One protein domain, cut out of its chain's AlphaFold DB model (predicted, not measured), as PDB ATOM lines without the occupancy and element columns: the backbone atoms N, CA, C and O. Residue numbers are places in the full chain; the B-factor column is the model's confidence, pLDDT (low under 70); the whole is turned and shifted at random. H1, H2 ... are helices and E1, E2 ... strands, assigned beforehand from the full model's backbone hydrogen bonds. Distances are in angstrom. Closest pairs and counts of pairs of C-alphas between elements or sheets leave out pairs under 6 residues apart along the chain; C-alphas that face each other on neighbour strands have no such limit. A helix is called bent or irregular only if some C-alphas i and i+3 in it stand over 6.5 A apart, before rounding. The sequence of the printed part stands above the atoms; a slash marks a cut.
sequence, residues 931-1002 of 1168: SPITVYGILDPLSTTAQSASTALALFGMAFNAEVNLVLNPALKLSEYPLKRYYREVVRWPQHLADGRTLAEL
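This is residues 931 to 1002 of the 1168 residues of the protein "Phosphopantetheine adenylyltransferase" of Symbiodinium microadriaticum (UniProt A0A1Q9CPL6). Two parallel strands, E1 and E2, lie side by side as a narrow ribbon, and one helix, H1, folds back over one face of it. A long tail with no named element, residues 969 to 1002, loops out beyond the end of E2, turns back along the side of H1 away from the ribbon and runs on past the far end of H1, so that the loop near Ser 975 and the tail's end mark the two ends of the longest axis. The printed part has 72 residues, with two named strands and one named helix in the order E1, H1, E2; the class is mixed, helices and strands, though under half of the residues, 29, are in named elements. The whole is loose, with a radius of gyration of the C-alphas of 15.7 A, and flat, spanning 53 by 28 by 12 A.

E1, residues 934 to 939, comes first and is joined by a tight link of 4 residues to H1, residues 944 to 960. The closest C-alphas of E1 and H1 are those of Leu 939 and Ala 946, 6.1 A apart, and their centres are 10.3 A apart. In H1, 11 of 13 O i to N i+4 pairs are within hydrogen-bond range. A tight link of 2 residues joins H1 to E2, residues 963 to 968. The closest C-alphas of H1 and E2 are those of Gly 957 and Glu 963, 6.3 A apart, and their centres are 11.0 A apart. E1 and E2 are parallel neighbours, with 17 degrees between their N-to-C directions. Among the C-alphas that face each other are 937 and 966, 4.6 A apart. N 935 and O 963, at 2.8 A, and N 967 and O 937, at 2.8 A, are within hydrogen-bond range. E1, H1 and E2 form a strand-helix-strand unit, two parallel neighbour strands with a helix between them along the chain, and its crossover is right-handed.

E1 begins at C-alpha 934, (224.685, 181.014, 280.826), and is 15.9 A long from first to last C-alpha. H1 begins at C-alpha 944, (209.176, 197.965, 286.489), is 24.8 A long and is not bent. E2 is 16.2 A long and ends at C-alpha 968, (209.272, 187.201, 277.690).

The two C-alphas farthest apart are those of Ser 975 and Glu 1001, 52.6 A. The printed part, residues 931 to 1002, has no cut, and both links between named elements are tight. In residues 969 to 1002 the C-alphas lie 9 to 28 A from the mean of all C-alphas. The mean pLDDT of the printed part is 76.2; residue 931 and residues 988 to 1002 are under 70.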
ATOM      1  N   SER A 931     231.467 180.965 276.476       69.75
ATOM      2  CA  SER A 931     230.760 181.683 277.534       69.75
ATOM      3  C   SER A 931     230.894 180.904 278.848       69.75
ATOM      4  O   SER A 931     230.387 179.784 278.936       69.75
ATOM      5  N   PRO A 932     231.545 181.457 279.886       73.75
ATOM      6  CA  PRO A 932     231.700 180.763 281.164       73.75
ATOM      7  C   PRO A 932     230.387 180.699 281.959       73.75
ATOM      8  O   PRO A 932     230.274 179.919 282.900       73.75
ATOM      9  N   ILE A 933     229.407 181.537 281.608       81.94
ATOM     10  CA  ILE A 933     228.143 181.696 282.325       81.94
ATOM     11  C   ILE A 933     227.000 181.724 281.307       81.94
ATOM     12  O   ILE A 933     227.042 182.497 280.350       81.94
ATOM     13  N   THR A 934     225.958 180.931 281.553       82.62
ATOM     14  CA  THR A 934     224.685 181.014 280.826       82.62
ATOM     15  C   THR A 934     223.605 181.499 281.786       82.62
ATOM     16  O   THR A 934     223.338 180.868 282.810       82.62
ATOM     17  N   VAL A 935     222.979 182.626 281.463       84.75
ATOM     18  CA  VAL A 935     221.931 183.257 282.267       84.75
ATOM     19  C   VAL A 935     220.579 182.953 281.641       84.75
ATOM     20  O   VAL A 935     220.348 183.280 280.482       84.75
ATOM     21  N   TYR A 936     219.667 182.372 282.416       84.94
ATOM     22  CA  TYR A 936     218.274 182.194 282.012       84.94
ATOM     23  C   TYR A 936     217.384 183.170 282.777       84.94
ATOM     24  O   TYR A 936     217.392 183.173 284.008       84.94
ATOM     25  N   GLY A 937     216.618 183.991 282.063       82.94
ATOM     26  CA  GLY A 937     215.724 184.983 282.664       82.94
ATOM     27  C   GLY A 937     214.292 184.828 282.180       82.94
ATOM     28  O   GLY A 937     214.054 184.663 280.990       82.94
ATOM     29  N   ILE A 938     213.322 184.910 283.086       85.69
ATOM     30  CA  ILE A 938     211.903 185.021 282.726       85.69
ATOM     31  C   ILE A 938     211.463 186.415 283.136       85.69
ATOM     32  O   ILE A 938     211.502 186.751 284.320       85.69
ATOM     33  N   LEU A 939     211.089 187.236 282.161       85.00
ATOM     34  CA  LEU A 939     210.807 188.647 282.385       85.00
ATOM     35  C   LEU A 939     209.468 189.028 281.781       85.00
ATOM     36  O   LEU A 939     209.181 188.713 280.631       85.00
ATOM     37  N   ASP A 940     208.671 189.769 282.542       87.25
ATOM     38  CA  ASP A 940     207.562 190.525 281.972       87.25
ATOM     39  C   ASP A 940     208.119 191.860 281.447       87.25
ATOM     40  O   ASP A 940     208.549 192.686 282.266       87.25
ATOM     41  N   PRO A 941     208.135 192.100 280.120       87.06
ATOM     42  CA  PRO A 941     208.675 193.334 279.547       87.06
ATOM     43  C   PRO A 941     207.926 194.592 280.011       87.06
ATOM     44  O   PRO A 941     208.489 195.683 279.978       87.06
ATOM     45  N   LEU A 942     206.680 194.454 280.476       88.62
ATOM     46  CA  LEU A 942     205.856 195.558 280.963       88.62
ATOM     47  C   LEU A 942     206.015 195.798 282.473       88.62
ATOM     48  O   LEU A 942     205.307 196.620 283.050       88.62
ATOM     49  N   SER A 943     206.958 195.117 283.130       87.81
ATOM     50  CA  SER A 943     207.226 195.288 284.558       87.81
ATOM     51  C   SER A 943     208.309 196.332 284.848       87.81
ATOM     52  O   SER A 943     209.305 196.477 284.138       87.81
ATOM     53  N   THR A 944     208.165 197.027 285.976       85.69
ATOM     54  CA  THR A 944     209.176 197.965 286.489       85.69
ATOM     55  C   THR A 944     210.492 197.275 286.855       85.69
ATOM     56  O   THR A 944     211.551 197.896 286.762       85.69
ATOM     57  N   THR A 945     210.438 195.996 287.237       85.94
ATOM     58  CA  THR A 945     211.611 195.156 287.516       85.94
ATOM     59  C   THR A 945     212.392 194.849 286.246       85.94
ATOM     60  O   THR A 945     213.620 194.900 286.273       85.94
ATOM     61  N   ALA A 946     211.714 194.599 285.118       87.00
ATOM     62  CA  ALA A 946     212.386 194.381 283.840       87.00
ATOM     63  C   ALA A 946     213.193 195.609 283.394       87.00
ATOM     64  O   ALA A 946     214.275 195.443 282.835       87.00
ATOM     65  N   GLN A 947     212.739 196.831 283.716       86.50
ATOM     66  CA  GLN A 947     213.500 198.055 283.428       86.50
ATOM     67  C   GLN A 947     214.893 198.040 284.083       86.50
ATOM     68  O   GLN A 947     215.871 198.361 283.413       86.50
ATOM     69  N   SER A 948     215.010 197.615 285.347       84.06
ATOM     70  CA  SER A 948     216.317 197.492 286.020       84.06
ATOM     71  C   SER A 948     217.070 196.232 285.591       84.06
ATOM     72  O   SER A 948     218.224 196.309 285.174       84.06
ATOM     73  N   ALA A 949     216.399 195.078 285.559       85.19
ATOM     74  CA  ALA A 949     217.027 193.816 285.173       85.19
ATOM     75  C   ALA A 949     217.645 193.864 283.765       85.19
ATOM     76  O   ALA A 949     218.679 193.246 283.535       85.19
ATOM     77  N   SER A 950     217.058 194.623 282.833       84.31
ATOM     78  CA  SER A 950     217.580 194.769 281.470       84.31
ATOM     79  C   SER A 950     219.024 195.283 281.424       84.31
ATOM     80  O   SER A 950     219.836 194.753 280.663       84.31
ATOM     81  N   THR A 951     219.377 196.254 282.276       80.38
ATOM     82  CA  THR A 951     220.735 196.816 282.304       80.38
ATOM     83  C   THR A 951     221.707 195.829 282.942       80.38
ATOM     84  O   THR A 951     222.781 195.588 282.394       80.38
ATOM     85  N   ALA A 952     221.305 195.175 284.036       81.31
ATOM     86  CA  ALA A 952     222.089 194.114 284.666       81.31
ATOM     87  C   ALA A 952     222.391 192.955 283.698       81.31
ATOM     88  O   ALA A 952     223.530 192.505 283.599       81.31
ATOM     89  N   LEU A 953     221.397 192.500 282.934       84.19
ATOM     90  CA  LEU A 953     221.554 191.421 281.955       84.19
ATOM     91  C   LEU A 953     222.482 191.809 280.799       84.19
ATOM     92  O   LEU A 953     223.324 191.004 280.399       84.19
ATOM     93  N   ALA A 954     222.387 193.048 280.310       78.75
ATOM     94  CA  ALA A 954     223.320 193.566 279.312       78.75
ATOM     95  C   ALA A 954     224.763 193.585 279.845       78.75
ATOM     96  O   ALA A 954     225.695 193.181 279.146       78.75
ATOM     97  N   LEU A 955     224.951 193.978 281.109       79.06
ATOM     98  CA  LEU A 955     226.261 193.944 281.758       79.06
ATOM     99  C   LEU A 955     226.793 192.525 281.906       79.06
ATOM    100  O   LEU A 955     227.978 192.329 281.677       79.06
ATOM    101  N   PHE A 956     225.965 191.531 282.238       80.06
ATOM    102  CA  PHE A 956     226.427 190.141 282.300       80.06
ATOM    103  C   PHE A 956     226.989 189.661 280.958       80.06
ATOM    104  O   PHE A 956     228.061 189.052 280.924       80.06
ATOM    105  N   GLY A 957     226.321 190.007 279.855       75.75
ATOM    106  CA  GLY A 957     226.818 189.727 278.509       75.75
ATOM    107  C   GLY A 957     228.160 190.409 278.221       75.75
ATOM    108  O   GLY A 957     229.092 189.760 277.750       75.75
ATOM    109  N   MET A 958     228.293 191.699 278.551       72.75
ATOM    110  CA  MET A 958     229.503 192.487 278.268       72.75
ATOM    111  C   MET A 958     230.690 192.162 279.190       72.75
ATOM    112  O   MET A 958     231.823 192.056 278.729       72.75
ATOM    113  N   ALA A 959     230.443 192.035 280.491       72.69
ATOM    114  CA  ALA A 959     231.460 191.893 281.528       72.69
ATOM    115  C   ALA A 959     232.003 190.466 281.634       72.69
ATOM    116  O   ALA A 959     233.206 190.276 281.806       72.69
ATOM    117  N   PHE A 960     231.117 189.473 281.528       76.94
ATOM    118  CA  PHE A 960     231.443 188.067 281.781       76.94
ATOM    119  C   PHE A 960     231.364 187.194 280.531       76.94
ATOM    120  O   PHE A 960     231.489 185.977 280.636       76.94
ATOM    121  N   ASN A 961     231.164 187.796 279.353       81.50
ATOM    122  CA  ASN A 961     230.925 187.065 278.113       81.50
ATOM    123  C   ASN A 961     229.788 186.035 278.260       81.50
ATOM    124  O   ASN A 961     229.891 184.913 277.765       81.50
ATOM    125  N   ALA A 962     228.751 186.382 279.027       83.50
ATOM    126  CA  ALA A 962     227.682 185.454 279.355       83.50
ATOM    127  C   ALA A 962     226.706 185.298 278.183       83.50
ATOM    128  O   ALA A 962     226.353 186.277 277.524       83.50
ATOM    129  N   GLU A 963     226.232 184.075 277.956       85.69
ATOM    130  CA  GLU A 963     225.097 183.816 277.070       85.69
ATOM    131  C   GLU A 963     223.808 184.109 277.845       85.69
ATOM    132  O   GLU A 963     223.598 183.544 278.919       85.69
ATOM    133  N   VAL A 964     222.942 184.987 277.336       87.56
ATOM    134  CA  VAL A 964     221.711 185.372 278.042       87.56
ATOM    135  C   VAL A 964     220.488 184.893 277.260       87.56
ATOM    136  O   VAL A 964     220.206 185.362 276.163       87.56
ATOM    137  N   ASN A 965     219.741 183.970 277.857       88.62
ATOM    138  CA  ASN A 965     218.557 183.324 277.304       88.62
ATOM    139  C   ASN A 965     217.311 183.786 278.074       88.62
ATOM    140  O   ASN A 965     217.082 183.392 279.218       88.62
ATOM    141  N   LEU A 966     216.499 184.643 277.461       88.38
ATOM    142  CA  LEU A 966     215.328 185.252 278.086       88.38
ATOM    143  C   LEU A 966     214.023 184.690 277.524       88.38
ATOM    144  O   LEU A 966     213.885 184.496 276.320       88.38
ATOM    145  N   VAL A 967     213.043 184.491 278.397       86.50
ATOM    146  CA  VAL A 967     211.649 184.233 278.033       86.50
ATOM    147  C   VAL A 967     210.819 185.444 278.438       86.50
ATOM    148  O   VAL A 967     210.763 185.797 279.619       86.50
ATOM    149  N   LEU A 968     210.175 186.081 277.465       85.88
ATOM    150  CA  LEU A 968     209.272 187.201 277.690       85.88
ATOM    151  C   LEU A 968     207.877 186.680 278.042       85.88
ATOM    152  O   LEU A 968     207.247 185.986 277.251       85.88
ATOM    153  N   ASN A 969     207.387 187.023 279.231       84.69
ATOM    154  CA  ASN A 969     206.089 186.582 279.742       84.69
ATOM    155  C   ASN A 969     205.215 187.790 280.120       84.69
ATOM    156  O   ASN A 969     205.144 188.141 281.301       84.69
ATOM    157  N   PRO A 970     204.589 188.463 279.138       82.62
ATOM    158  CA  PRO A 970     203.775 189.641 279.401       82.62
ATOM    159  C   PRO A 970     202.456 189.297 280.104       82.62
ATOM    160  O   PRO A 970     201.791 188.303 279.794       82.62
ATOM    161  N   ALA A 971     202.021 190.156 281.026       77.69
ATOM    162  CA  ALA A 971     200.695 190.041 281.622       77.69
ATOM    163  C   ALA A 971     199.580 190.313 280.586       77.69
ATOM    164  O   ALA A 971     199.461 191.409 280.050       77.69
ATOM    165  N   LEU A 972     198.704 189.326 280.358       76.56
ATOM    166  CA  LEU A 972     197.608 189.416 279.372       76.56
ATOM    167  C   LEU A 972     196.474 190.388 279.744       76.56
ATOM    168  O   LEU A 972     195.655 190.727 278.898       76.56
ATOM    169  N   LYS A 973     196.375 190.791 281.014       78.44
ATOM    170  CA  LYS A 973     195.344 191.718 281.496       78.44
ATOM    171  C   LYS A 973     196.013 192.853 282.246       78.44
ATOM    172  O   LYS A 973     196.641 192.616 283.277       78.44
ATOM    173  N   LEU A 974     195.839 194.064 281.733       79.50
ATOM    174  CA  LEU A 974     196.347 195.294 282.321       79.50
ATOM    175  C   LEU A 974     195.149 196.153 282.715       79.50
ATOM    176  O   LEU A 974     194.362 196.551 281.864       79.50
ATOM    177  N   SER A 975     194.979 196.394 284.013       84.00
ATOM    178  CA  SER A 975     193.937 197.293 284.528       84.00
ATOM    179  C   SER A 975     194.356 198.762 284.484       84.00
ATOM    180  O   SER A 975     193.517 199.647 284.586       84.00
ATOM    181  N   GLU A 976     195.659 199.021 284.379       84.88
ATOM    182  CA  GLU A 976     196.259 200.350 284.364       84.88
ATOM    183  C   GLU A 976     197.437 200.382 283.389       84.88
ATOM    184  O   GLU A 976     197.959 199.336 282.993       84.88
ATOM    185  N   TYR A 977     197.895 201.590 283.050       84.25
ATOM    186  CA  TYR A 977     199.117 201.767 282.273       84.25
ATOM    187  C   TYR A 977     200.318 201.149 283.017       84.25
ATOM    188  O   TYR A 977     200.591 201.553 284.155       84.25
ATOM    189  N   PRO A 978     201.035 200.184 282.411       83.19
ATOM    190  CA  PRO A 978     201.971 199.327 283.138       83.19
ATOM    191  C   PRO A 978     203.259 200.046 283.564       83.19
ATOM    192  O   PRO A 978     203.786 199.790 284.646       83.19
ATOM    193  N   LEU A 979     203.756 200.982 282.747       89.06
ATOM    194  CA  LEU A 979     205.032 201.666 282.974       89.06
ATOM    195  C   LEU A 979     204.841 203.180 283.067       89.06
ATOM    196  O   LEU A 979     204.867 203.879 282.067       89.06
ATOM    197  N   LYS A 980     204.712 203.716 284.281       90.12
ATOM    198  CA  LYS A 980     204.501 205.160 284.519       90.12
ATOM    199  C   LYS A 980     205.803 205.968 284.674       90.12
ATOM    200  O   LYS A 980     205.765 207.096 285.150       90.12
ATOM    201  N   ARG A 981     206.963 205.386 284.342       89.75
ATOM    202  CA  ARG A 981     208.283 206.001 284.559       89.75
ATOM    203  C   ARG A 981     209.274 205.691 283.442       89.75
ATOM    204  O   ARG A 981     209.310 204.566 282.935       89.75
ATOM    205  N   TYR A 982     210.140 206.660 283.162       90.75
ATOM    206  CA  TYR A 982     211.381 206.452 282.419       90.75
ATOM    207  C   TYR A 982     212.475 206.000 283.388       90.75
ATOM    208  O   TYR A 982     212.538 206.475 284.520       90.75
ATOM    209  N   TYR A 983     213.318 205.060 282.967       90.50
ATOM    210  CA  TYR A 983     214.343 204.481 283.832       90.50
ATOM    211  C   TYR A 983     215.652 204.283 283.069       90.50
ATOM    212  O   TYR A 983     215.652 203.791 281.940       90.50
ATOM    213  N   ARG A 984     216.765 204.658 283.702       87.94
ATOM    214  CA  ARG A 984     218.130 204.385 283.248       87.94
ATOM    215  C   ARG A 984     218.980 204.041 284.457       87.94
ATOM    216  O   ARG A 984     218.989 204.785 285.435       87.94
ATOM    217  N   GLU A 985     219.689 202.924 284.377       86.06
ATOM    218  CA  GLU A 985     220.636 202.520 285.409       86.06
ATOM    219  C   GLU A 985     222.031 203.030 285.044       86.06
ATOM    220  O   GLU A 985     222.485 202.879 283.908       86.06
ATOM    221  N   VAL A 986     222.706 203.670 285.997       81.62
ATOM    222  CA  VAL A 986     224.065 204.180 285.799       81.62
ATOM    223  C   VAL A 986     225.036 203.089 286.198       81.62
ATOM    224  O   VAL A 986     225.386 202.957 287.369       81.62
ATOM    225  N   VAL A 987     225.492 202.311 285.220       71.69
ATOM    226  CA  VAL A 987     226.540 201.320 285.451       71.69
ATOM    227  C   VAL A 987     227.643 201.485 284.426       71.69
ATOM    228  O   VAL A 987     227.401 201.539 283.223       71.69
ATOM    229  N   ARG A 988     228.879 201.556 284.916       63.69
ATOM    230  CA  ARG A 988     230.071 201.619 284.080       63.69
ATOM    231  C   ARG A 988     230.928 200.396 284.335       63.69
ATOM    232  O   ARG A 988     231.422 200.207 285.443       63.69
ATOM    233  N   TRP A 989     231.143 199.598 283.296       56.84
ATOM    234  CA  TRP A 989     232.127 198.529 283.355       56.84
ATOM    235  C   TRP A 989     233.534 199.101 283.092       56.84
ATOM    236  O   TRP A 989     233.719 199.807 282.097       56.84
ATOM    237  N   PRO A 990     234.535 198.822 283.948       51.88
ATOM    238  CA  PRO A 990     235.850 199.474 283.911       51.88
ATOM    239  C   PRO A 990     236.664 199.282 282.618       51.88
ATOM    240  O   PRO A 990     237.661 199.970 282.425       51.88
ATOM    241  N   GLN A 991     236.274 198.380 281.714       50.28
ATOM    242  CA  GLN A 991     237.066 198.081 280.511       50.28
ATOM    243  C   GLN A 991     236.805 199.017 279.323       50.28
ATOM    244  O   GLN A 991     237.623 199.051 278.407       50.28
ATOM    245  N   HIS A 992     235.726 199.804 279.344       47.41
ATOM    246  CA  HIS A 992     235.412 200.737 278.264       47.41
ATOM    247  C   HIS A 992     235.093 202.119 278.833       47.41
ATOM    248  O   HIS A 992     233.977 202.426 279.256       47.41
ATOM    249  N   LEU A 993     236.101 202.992 278.846       47.53
ATOM    250  CA  LEU A 993     235.838 204.426 278.826       47.53
ATOM    251  C   LEU A 993     235.097 204.739 277.513       47.53
ATOM    252  O   LEU A 993     235.343 204.073 276.508       47.53
ATOM    253  N   ALA A 994     234.221 205.749 277.500       42.12
ATOM    254  CA  ALA A 994     233.452 206.152 276.311       42.12
ATOM    255  C   ALA A 994     234.328 206.433 275.064       42.12
ATOM    256  O   ALA A 994     233.834 206.441 273.941       42.12
ATOM    257  N   ASP A 995     235.640 206.578 275.266       44.38
ATOM    258  CA  ASP A 995     236.640 206.890 274.250       44.38
ATOM    259  C   ASP A 995     237.397 205.654 273.723       44.38
ATOM    260  O   ASP A 995     238.395 205.804 273.023       44.38
ATOM    261  N   GLY A 996     236.996 204.429 274.094       46.38
ATOM    262  CA  GLY A 996     237.674 203.193 273.674       46.38
ATOM    263  C   GLY A 996     239.010 202.918 274.377       46.38
ATOM    264  O   GLY A 996     239.689 201.955 274.035       46.38
ATOM    265  N   ARG A 997     239.367 203.736 275.372       48.25
ATOM    266  CA  ARG A 997     240.597 203.590 276.157       48.25
ATOM    267  C   ARG A 997     240.454 202.546 277.264       48.25
ATOM    268  O   ARG A 997     239.409 202.474 277.920       48.25
ATOM    269  N   THR A 998     241.504 201.758 277.487       50.91
ATOM    270  CA  THR A 998     241.555 200.752 278.564       50.91
ATOM    271  C   THR A 998     241.973 201.375 279.897       50.91
ATOM    272  O   THR A 998     242.634 202.410 279.938       50.91
ATOM    273  N   LEU A 999     241.628 200.734 281.022       48.84
ATOM    274  CA  LEU A 999     242.005 201.217 282.361       48.84
ATOM    275  C   LEU A 999     243.533 201.370 282.540       48.84
ATOM    276  O   LEU A 999     243.991 202.159 283.359       48.84
ATOM    277  N   ALA A1000     244.317 200.634 281.746       47.97
ATOM    278  CA  ALA A1000     245.774 200.706 281.707       47.97
ATOM    279  C   ALA A1000     246.313 201.988 281.038       47.97
ATOM    280  O   ALA A1000     247.436 202.396 281.326       47.97
ATOM    281  N   GLU A1001     245.518 202.633 280.181       48.22
ATOM    282  CA  GLU A1001     245.862 203.877 279.475       48.22
ATOM    283  C   GLU A1001     245.530 205.134 280.300       48.22
ATOM    284  O   GLU A1001     245.890 206.244 279.918       48.22
ATOM    285  N   LEU A1002     244.889 204.977 281.466       51.22
ATOM    286  CA  LEU A1002     244.596 206.050 282.429       51.22
ATOM    287  C   LEU A1002     245.780 206.399 283.351       51.22
ATOM    288  O   LEU A1002     245.581 206.990 284.411       51.22
TER     289      LEU A1002